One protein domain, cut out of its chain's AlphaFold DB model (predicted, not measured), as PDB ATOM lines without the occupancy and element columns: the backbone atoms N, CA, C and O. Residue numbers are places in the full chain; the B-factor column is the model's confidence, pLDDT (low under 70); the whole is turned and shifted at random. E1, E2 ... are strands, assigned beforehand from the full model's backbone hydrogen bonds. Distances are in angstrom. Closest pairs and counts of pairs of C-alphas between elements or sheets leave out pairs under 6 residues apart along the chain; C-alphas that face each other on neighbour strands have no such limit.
ATOM      1  N   GLN A  14     180.726 124.959 186.969       79.38
ATOM      2  CA  GLN A  14     180.247 123.891 187.823       79.38
ATOM      3  C   GLN A  14     178.820 124.201 188.256       79.38
ATOM      4  O   GLN A  14     178.539 125.292 188.752       79.38
ATOM      5  N   LEU A  15     177.932 123.241 188.045       77.69
ATOM      6  CA  LEU A  15     176.513 123.317 188.315       77.69
ATOM      7  C   LEU A  15     176.175 122.456 189.514       77.69
ATOM      8  O   LEU A  15     176.426 121.250 189.507       77.69
ATOM      9  N   GLN A  16     175.543 123.068 190.503       76.19
ATOM     10  CA  GLN A  16     174.938 122.371 191.622       76.19
ATOM     11  C   GLN A  16     173.430 122.573 191.570       76.19
ATOM     12  O   GLN A  16     172.950 123.687 191.387       76.19
ATOM     13  N   GLY A  17     172.662 121.511 191.759       75.50
ATOM     14  CA  GLY A  17     171.212 121.627 191.754       75.50
ATOM     15  C   GLY A  17     170.535 120.401 192.321       75.50
ATOM     16  O   GLY A  17     171.159 119.573 192.988       75.50
ATOM     17  N   THR A  18     169.235 120.304 192.071       75.19
ATOM     18  CA  THR A  18     168.429 119.173 192.515       75.19
ATOM     19  C   THR A  18     167.659 118.597 191.332       75.19
ATOM     20  O   THR A  18     167.097 119.336 190.530       75.19
ATOM     21  N   ILE A  19     167.635 117.277 191.192       73.12
ATOM     22  CA  ILE A  19     166.917 116.561 190.138       73.12
ATOM     23  C   ILE A  19     165.848 115.686 190.778       73.12
ATOM     24  O   ILE A  19     166.093 115.062 191.813       73.12
ATOM     25  N   ARG A  20     164.649 115.656 190.191       71.44
ATOM     26  CA  ARG A  20     163.583 114.756 190.629       71.44
ATOM     27  C   ARG A  20     163.382 113.670 189.591       71.44
ATOM     28  O   ARG A  20     163.049 113.944 188.440       71.44
ATOM     29  N   ARG A  21     163.576 112.431 190.025       68.75
ATOM     30  CA  ARG A  21     163.450 111.229 189.203       68.75
ATOM     31  C   ARG A  21     162.688 110.174 189.988       68.75
ATOM     32  O   ARG A  21     163.031 109.901 191.132       68.75
ATOM     33  N   GLU A  22     161.637 109.618 189.387       73.75
ATOM     34  CA  GLU A  22     160.857 108.509 189.972       73.75
ATOM     35  C   GLU A  22     160.366 108.798 191.407       73.75
ATOM     36  O   GLU A  22     160.343 107.938 192.282       73.75
ATOM     37  N   GLY A  23     159.994 110.055 191.671       75.62
ATOM     38  CA  GLY A  23     159.537 110.501 192.990       75.62
ATOM     39  C   GLY A  23     160.650 110.772 194.010       75.62
ATOM     40  O   GLY A  23     160.345 111.287 195.084       75.62
ATOM     41  N   GLN A  24     161.915 110.511 193.675       76.19
ATOM     42  CA  GLN A  24     163.074 110.839 194.502       76.19
ATOM     43  C   GLN A  24     163.707 112.165 194.089       76.19
ATOM     44  O   GLN A  24     163.826 112.467 192.905       76.19
ATOM     45  N   THR A  25     164.139 112.933 195.084       80.50
ATOM     46  CA  THR A  25     164.853 114.199 194.923       80.50
ATOM     47  C   THR A  25     166.326 113.955 195.241       80.50
ATOM     48  O   THR A  25     166.645 113.534 196.351       80.50
ATOM     49  N   GLN A  26     167.218 114.196 194.285       76.31
ATOM     50  CA  GLN A  26     168.660 113.993 194.439       76.31
ATOM     51  C   GLN A  26     169.399 115.299 194.174       76.31
ATOM     52  O   GLN A  26     169.081 116.008 193.223       76.31
ATOM     53  N   MET A  27     170.388 115.625 195.005       79.62
ATOM     54  CA  MET A  27     171.306 116.723 194.705       79.62
ATOM     55  C   MET A  27     172.316 116.260 193.660       79.62
ATOM     56  O   MET A  27     172.777 115.121 193.710       79.62
ATOM     57  N   PHE A  28     172.680 117.143 192.741       76.69
ATOM     58  CA  PHE A  28     173.704 116.868 191.745       76.69
ATOM     59  C   PHE A  28     174.787 117.937 191.754       76.69
ATOM     60  O   PHE A  28     174.558 119.082 192.150       76.69
ATOM     61  N   LEU A  29     175.951 117.524 191.270       81.75
ATOM     62  CA  LEU A  29     177.092 118.362 190.959       81.75
ATOM     63  C   LEU A  29     177.629 117.897 189.604       81.75
ATOM     64  O   LEU A  29     177.764 116.694 189.386       81.75
ATOM     65  N   GLY A  30     177.912 118.821 188.701       85.19
ATOM     66  CA  GLY A  30     178.474 118.500 187.390       85.19
ATOM     67  C   GLY A  30     178.836 119.760 186.623       85.19
ATOM     68  O   GLY A  30     178.874 120.834 187.210       85.19
ATOM     69  N   ASP A  31     179.085 119.646 185.326       86.75
ATOM     70  CA  ASP A  31     179.573 120.754 184.504       86.75
ATOM     71  C   ASP A  31     178.499 121.244 183.522       86.75
ATOM     72  O   ASP A  31     177.697 120.463 183.011       86.75
ATOM     73  N   LEU A  32     178.489 122.542 183.222       84.81
ATOM     74  CA  LEU A  32     177.739 123.110 182.104       84.81
ATOM     75  C   LEU A  32     178.603 123.033 180.851       84.81
ATOM     76  O   LEU A  32     179.685 123.618 180.789       84.81
ATOM     77  N   GLN A  33     178.088 122.373 179.826       85.69
ATOM     78  CA  GLN A  33     178.676 122.365 178.498       85.69
ATOM     79  C   GLN A  33     177.753 123.114 177.535       85.69
ATOM     80  O   GLN A  33     176.533 122.987 177.603       85.69
ATOM     81  N   TYR A  34     178.335 123.883 176.618       86.06
ATOM     82  CA  TYR A  34     177.613 124.442 175.480       86.06
ATOM     83  C   TYR A  34     178.175 123.852 174.196       86.06
ATOM     84  O   TYR A  34     179.362 124.003 173.911       86.06
ATOM     85  N   ASP A  35     177.322 123.166 173.446       85.50
ATOM     86  CA  ASP A  35     177.680 122.502 172.198       85.50
ATOM     87  C   ASP A  35     176.456 122.441 171.277       85.50
ATOM     88  O   ASP A  35     175.320 122.399 171.747       85.50
ATOM     89  N   GLU A  36     176.684 122.497 169.965       84.75
ATOM     90  CA  GLU A  36     175.643 122.432 168.923       84.75
ATOM     91  C   GLU A  36     174.484 123.434 169.108       84.75
ATOM     92  O   GLU A  36     173.352 123.224 168.675       84.75
ATOM     93  N   GLY A  37     174.757 124.572 169.749       84.81
ATOM     94  CA  GLY A  37     173.746 125.595 170.005       84.81
ATOM     95  C   GLY A  37     172.862 125.331 171.226       84.81
ATOM     96  O   GLY A  37     171.933 126.109 171.456       84.81
ATOM     97  N   GLN A  38     173.152 124.282 171.998       86.00
ATOM     98  CA  GLN A  38     172.383 123.835 173.153       86.00
ATOM     99  C   GLN A  38     173.248 123.780 174.414       86.00
ATOM    100  O   GLN A  38     174.469 123.627 174.360       86.00
ATOM    101  N   PHE A  39     172.595 123.913 175.567       85.81
ATOM    102  CA  PHE A  39     173.240 123.738 176.858       85.81
ATOM    103  C   PHE A  39     173.020 122.326 177.363       85.81
ATOM    104  O   PHE A  39     171.944 121.753 177.211       85.81
ATOM    105  N   TRP A  40     174.052 121.787 177.990       86.31
ATOM    106  CA  TRP A  40     174.063 120.443 178.519       86.31
ATOM    107  C   TRP A  40     174.551 120.474 179.957       86.31
ATOM    108  O   TRP A  40     175.607 121.035 180.248       86.31
ATOM    109  N   PHE A  41     173.801 119.844 180.849       84.12
ATOM    110  CA  PHE A  41     174.315 119.453 182.149       84.12
ATOM    111  C   PHE A  41     175.082 118.148 181.984       84.12
ATOM    112  O   PHE A  41     174.494 117.163 181.547       84.12
ATOM    113  N   VAL A  42     176.364 118.124 182.328       87.12
ATOM    114  CA  VAL A  42     177.204 116.926 182.314       87.12
ATOM    115  C   VAL A  42     177.411 116.465 183.750       87.12
ATOM    116  O   VAL A  42     178.165 117.078 184.500       87.12
ATOM    117  N   GLN A  43     176.748 115.380 184.136       84.06
ATOM    118  CA  GLN A  43     176.899 114.801 185.472       84.06
ATOM    119  C   GLN A  43     178.167 113.971 185.583       84.06
ATOM    120  O   GLN A  43     178.876 114.028 186.584       84.06
ATOM    121  N   GLU A  44     178.446 113.186 184.549       87.31
ATOM    122  CA  GLU A  44     179.550 112.243 184.560       87.31
ATOM    123  C   GLU A  44     180.354 112.370 183.281       87.31
ATOM    124  O   GLU A  44     179.817 112.528 182.182       87.31
ATOM    125  N   TRP A  45     181.664 112.249 183.440       90.12
ATOM    126  CA  TRP A  45     182.616 112.221 182.347       90.12
ATOM    127  C   TRP A  45     183.292 110.861 182.304       90.12
ATOM    128  O   TRP A  45     183.620 110.290 183.342       90.12
ATOM    129  N   GLN A  46     183.581 110.390 181.101       94.50
ATOM    130  CA  GLN A  46     184.397 109.206 180.869       94.50
ATOM    131  C   GLN A  46     185.609 109.565 180.015       94.50
ATOM    132  O   GLN A  46     185.578 110.517 179.236       94.50
ATOM    133  N   THR A  47     186.677 108.784 180.149       96.19
ATOM    134  CA  THR A  47     187.889 108.953 179.346       96.19
ATOM    135  C   THR A  47     187.983 107.827 178.330       96.19
ATOM    136  O   THR A  47     188.130 106.665 178.701       96.19
ATOM    137  N   VAL A  48     187.948 108.174 177.046       94.50
ATOM    138  CA  VAL A  48     188.101 107.236 175.929       94.50
ATOM    139  C   VAL A  48     189.335 107.638 175.137       94.50
ATOM    140  O   VAL A  48     189.427 108.766 174.658       94.50
ATOM    141  N   ASN A  49     190.313 106.736 175.023       94.31
ATOM    142  CA  ASN A  49     191.576 106.981 174.312       94.31
ATOM    143  C   ASN A  49     192.273 108.296 174.733       94.31
ATOM    144  O   ASN A  49     192.757 109.052 173.897       94.31
ATOM    145  N   GLY A  50     192.275 108.599 176.036       92.94
ATOM    146  CA  GLY A  50     192.872 109.825 176.587       92.94
ATOM    147  C   GLY A  50     192.039 111.100 176.402       92.94
ATOM    148  O   GLY A  50     192.457 112.159 176.859       92.94
ATOM    149  N   THR A  51     190.859 111.014 175.784       90.44
ATOM    150  CA  THR A  51     189.938 112.144 175.597       90.44
ATOM    151  C   THR A  51     188.792 112.059 176.599       90.44
ATOM    152  O   THR A  51     188.136 111.022 176.703       90.44
ATOM    153  N   ARG A  52     188.540 113.146 177.337       89.56
ATOM    154  CA  ARG A  52     187.419 113.248 178.280       89.56
ATOM    155  C   ARG A  52     186.148 113.619 177.509       89.56
ATOM    156  O   ARG A  52     186.110 114.665 176.867       89.56
ATOM    157  N   ILE A  53     185.126 112.771 177.568       89.62
ATOM    158  CA  ILE A  53     183.829 112.968 176.904       89.62
ATOM    159  C   ILE A  53     182.682 112.829 177.916       89.62
ATOM    160  O   ILE A  53     182.839 112.103 178.904       89.62
ATOM    161  N   PRO A  54     181.536 113.499 177.712       89.06
ATOM    162  CA  PRO A  54     180.372 113.318 178.574       89.06
ATOM    163  C   PRO A  54     179.899 111.857 178.547       89.06
ATOM    164  O   PRO A  54     179.660 111.299 177.477       89.06
ATOM    165  N   ALA A  55     179.784 111.230 179.716       89.06
ATOM    166  CA  ALA A  55     179.198 109.900 179.881       89.06
ATOM    167  C   ALA A  55     177.695 110.001 180.148       89.06
ATOM    168  O   ALA A  55     176.899 109.304 179.525       89.06
ATOM    169  N   VAL A  56     177.322 110.923 181.036       86.62
ATOM    170  CA  VAL A  56     175.935 111.222 181.385       86.62
ATOM    171  C   VAL A  56     175.734 112.719 181.224       86.62
ATOM    172  O   VAL A  56     176.351 113.514 181.938       86.62
ATOM    173  N   ARG A  57     174.889 113.100 180.262       85.88
ATOM    174  CA  ARG A  57     174.507 114.492 180.035       85.88
ATOM    175  C   ARG A  57     173.024 114.643 179.742       85.88
ATOM    176  O   ARG A  57     172.415 113.738 179.177       85.88
ATOM    177  N   TRP A  58     172.483 115.816 180.046       81.94
ATOM    178  CA  TRP A  58     171.090 116.164 179.771       81.94
ATOM    179  C   TRP A  58     170.966 117.546 179.179       81.94
ATOM    180  O   TRP A  58     171.704 118.455 179.555       81.94
ATOM    181  N   ASN A  59     170.023 117.687 178.255       83.81
ATOM    182  CA  ASN A  59     169.731 118.973 177.657       83.81
ATOM    183  C   ASN A  59     169.167 119.910 178.727       83.81
ATOM    184  O   ASN A  59     168.268 119.537 179.482       83.81
ATOM    185  N   LEU A  60     169.716 121.115 178.798       79.12
ATOM    186  CA  LEU A  60     169.201 122.181 179.634       79.12
ATOM    187  C   LEU A  60     168.521 123.213 178.746       79.12
ATOM    188  O   LEU A  60     169.129 123.767 177.827       79.12
ATOM    189  N   ASP A  61     167.279 123.539 179.090       77.38
ATOM    190  CA  ASP A  61     166.655 124.745 178.571       77.38
ATOM    191  C   ASP A  61     167.440 125.958 179.087       77.38
ATOM    192  O   ASP A  61     167.583 126.167 180.295       77.38
ATOM    193  N   ALA A  62     167.947 126.778 178.165       75.00
ATOM    194  CA  ALA A  62     168.717 127.963 178.516       75.00
ATOM    195  C   ALA A  62     167.919 128.978 179.348       75.00
ATOM    196  O   ALA A  62     168.518 129.824 180.002       75.00
ATOM    197  N   GLN A  63     166.582 128.915 179.335       74.25
ATOM    198  CA  GLN A  63     165.733 129.742 180.201       74.25
ATOM    199  C   GLN A  63     165.868 129.382 181.686       74.25
ATOM    200  O   GLN A  63     165.464 130.158 182.552       74.25
ATOM    201  N   LEU A  64     166.409 128.203 181.998       71.00
ATOM    202  CA  LEU A  64     166.707 127.781 183.366       71.00
ATOM    203  C   LEU A  64     168.080 128.265 183.839       71.00
ATOM    204  O   LEU A  64     168.382 128.127 185.021       71.00
ATOM    205  N   LEU A  65     168.897 128.824 182.943       74.62
ATOM    206  CA  LEU A  65     170.236 129.284 183.266       74.62
ATOM    207  C   LEU A  65     170.194 130.700 183.853       74.62
ATOM    208  O   LEU A  65     169.882 131.677 183.168       74.62
ATOM    209  N   GLU A  66     170.560 130.808 185.122       74.56
ATOM    210  CA  GLU A  66     170.703 132.064 185.859       74.56
ATOM    211  C   GLU A  66     172.189 132.394 186.080       74.56
ATOM    212  O   GLU A  66     172.976 131.460 186.200       74.56
ATOM    213  N   PRO A  67     172.590 133.685 186.128       72.38
ATOM    214  CA  PRO A  67     173.958 134.111 186.457       72.38
ATOM    215  C   PRO A  67     174.423 133.557 187.819       72.38
ATOM    216  O   PRO A  67     173.586 133.302 188.690       72.38
ATOM    217  N   PRO A  68     175.741 133.433 188.070       67.81
ATOM    218  CA  PRO A  68     176.220 132.924 189.340       67.81
ATOM    219  C   PRO A  68     175.984 133.994 190.407       67.81
ATOM    220  O   PRO A  68     176.111 135.195 190.152       67.81
ATOM    221  N   VAL A  69     175.688 133.575 191.634       67.81
ATOM    222  CA  VAL A  69     175.417 134.520 192.731       67.81
ATOM    223  C   VAL A  69     176.646 135.390 193.049       67.81
ATOM    224  O   VAL A  69     176.505 136.526 193.499       67.81
ATOM    225  N   ALA A  70     177.858 134.896 192.772       64.50
ATOM    226  CA  ALA A  70     179.103 135.655 192.867       64.50
ATOM    227  C   ALA A  70     180.124 135.198 191.802       64.50
ATOM    228  O   ALA A  70     180.041 134.063 191.338       64.50
ATOM    229  N   PRO A  71     181.134 136.021 191.452       59.59
ATOM    230  CA  PRO A  71     182.133 135.695 190.419       59.59
ATOM    231  C   PRO A  71     182.932 134.408 190.670       59.59
ATOM    232  O   PRO A  71     183.431 133.804 189.729       59.59
ATOM    233  N   ASN A  72     183.045 134.003 191.937       61.53
ATOM    234  CA  ASN A  72     183.746 132.791 192.370       61.53
ATOM    235  C   ASN A  72     182.783 131.715 192.898       61.53
ATOM    236  O   ASN A  72     183.237 130.741 193.492       61.53
ATOM    237  N   ALA A  73     181.467 131.928 192.790       58.91
ATOM    238  CA  ALA A  73     180.487 130.963 193.264       58.91
ATOM    239  C   ALA A  73     180.238 129.890 192.201       58.91
ATOM    240  O   ALA A  73     180.141 130.187 191.010       58.91
ATOM    241  N   GLU A  74     180.088 128.653 192.663       63.50
ATOM    242  CA  GLU A  74     179.508 127.570 191.877       63.50
ATOM    243  C   GLU A  74     178.087 127.970 191.442       63.50
ATOM    244  O   GLU A  74     177.360 128.670 192.159       63.50
ATOM    245  N   TRP A  75     177.691 127.568 190.238       64.31
ATOM    246  CA  TRP A  75     176.406 127.939 189.662       64.31
ATOM    247  C   TRP A  75     175.335 127.071 190.293       64.31
ATOM    248  O   TRP A  75     175.194 125.888 189.984       64.31
ATOM    249  N   TYR A  76     174.601 127.657 191.229       54.72
ATOM    250  CA  TYR A  76     173.515 126.980 191.910       54.72
ATOM    251  C   TYR A  76     172.218 127.148 191.117       54.72
ATOM    252  O   TYR A  76     171.705 128.260 191.001       54.72
ATOM    253  N   TYR A  77     171.666 126.048 190.604       62.00
ATOM    254  CA  TYR A  77     170.337 126.015 190.002       62.00
ATOM    255  C   TYR A  77     169.331 125.450 191.008       62.00
ATOM    256  O   TYR A  77     169.248 124.232 191.186       62.00
ATOM    257  N   PRO A  78     168.513 126.305 191.652       48.88
ATOM    258  CA  PRO A  78     167.516 125.864 192.631       48.88
ATOM    259  C   PRO A  78     166.358 125.076 192.007       48.88
ATOM    260  O   PRO A  78     165.464 124.621 192.722       48.88
ATOM    261  N   LYS A  79     166.316 124.949 190.677       55.16
ATOM    262  CA  LYS A  79     165.207 124.305 189.985       55.16
ATOM    263  C   LYS A  79     165.380 122.796 189.968       55.16
ATOM    264  O   LYS A  79     166.403 122.271 189.540       55.16
ATOM    265  N   THR A  80     164.317 122.120 190.383       59.22
ATOM    266  CA  THR A  80     164.143 120.689 190.184       59.22
ATOM    267  C   THR A  80     164.080 120.393 188.690       59.22
ATOM    268  O   THR A  80     163.101 120.755 188.039       59.22
ATOM    269  N   LEU A  81     165.104 119.737 188.144       63.50
ATOM    270  CA  LEU A  81     165.001 119.144 186.809       63.50
ATOM    271  C   LEU A  81     164.053 117.941 186.903       63.50
ATOM    272  O   LEU A  81     164.305 117.016 187.678       63.50
ATOM    273  N   GLU A  82     162.947 117.956 186.160       62.16
ATOM    274  CA  GLU A  82     162.062 116.796 186.043       62.16
ATOM    275  C   GLU A  82     162.544 115.929 184.885       62.16
ATOM    276  O   GLU A  82     162.445 116.300 183.714       62.16
ATOM    277  N   MET A  83     163.116 114.773 185.216       59.75
ATOM    278  CA  MET A  83     163.604 113.851 184.198       59.75
ATOM    279  C   MET A  83     162.431 113.104 183.575       59.75
ATOM    280  O   MET A  83     161.916 112.149 184.157       59.75
TER     281      MET A  83
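AT A GLANCE: This is residues 14 to 83 of the 87 residues of an uncharacterized protein of Terrimicrobium sacchariphilum (UniProt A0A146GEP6). A single strongly twisted and curled sheet of five strands makes the whole body, with two hairpin tips, at Gly 23 between E1 and E2 and at Asn 49 between E3 and E4, reaching far apart. E1 to E4 fold back and forth beside one another, and a long link, residues 61 to 74, then leads from edge strand E4 to E5, which runs along the far side of E1; the two edges of the sheet stay open to each other. The printed part has 70 residues with five named strands, E1 to E5 along the chain, and no named helix, and the class is all strand. The sheet is mixed, in the order E4, E3, E2, E1, E5, with E1 and E5 parallel and the other neighbours antiparallel. The whole is compact, with a radius of gyration of the C-alphas of 12.8 A and spans of 36 by 34 by 22 A.

HOW THE PARTS SIT: E1, residues 14 to 21, and E2, residues 24 to 35, are a hairpin, antiparallel at 133 degrees, with N 19 and O 26 2.8 A apart, within hydrogen-bond range. E2 and E3, residues 38 to 48, are an antiparallel hairpin too, with N 40 and O 33 at 2.8 A. The pairing of E2 is staggered: its residues 24 to 31 pair with E1 and its residues 31 to 35 with E3. E3 and E4, residues 51 to 60, are a hairpin, antiparallel at 152 degrees, with N 53 and O 46 at 2.8 A. E1 to E4 form a meander, each strand the antiparallel neighbour of the one before. E5, residues 75 to 82, is parallel to E1 at 18 degrees, with N 77 and O 16 at 2.8 A. The edge strands E4 and E5 are apart.

IN THESE COORDINATES: E1 begins at C-alpha 14, (180.247, 123.891, 187.823), is 21.1 A long and bends by 52 degrees at residue 17. E2 is 29.1 A long and bends by 70 degrees at residue 29. E3 is 23.0 A long and bends by 86 degrees at residue 43. E4 is 23.4 A long and bends by 69 degrees at residue 56. E5 is 18.5 A long, bends by 66 degrees at residue 78 and ends at C-alpha 82, (162.062, 116.796, 186.043).

THE WHOLE: The two C-alphas farthest apart, those of Gly 23 and Asn 49, are 37.3 A apart. The printed part has no cut. The links from E1 to E2, E2 to E3 and E3 to E4 are tight, and the link from E4 to E5, 14 residues, is long. The mean pLDDT of the printed part is 77.5, and residue 21 and residues 68 to 83 are under 70.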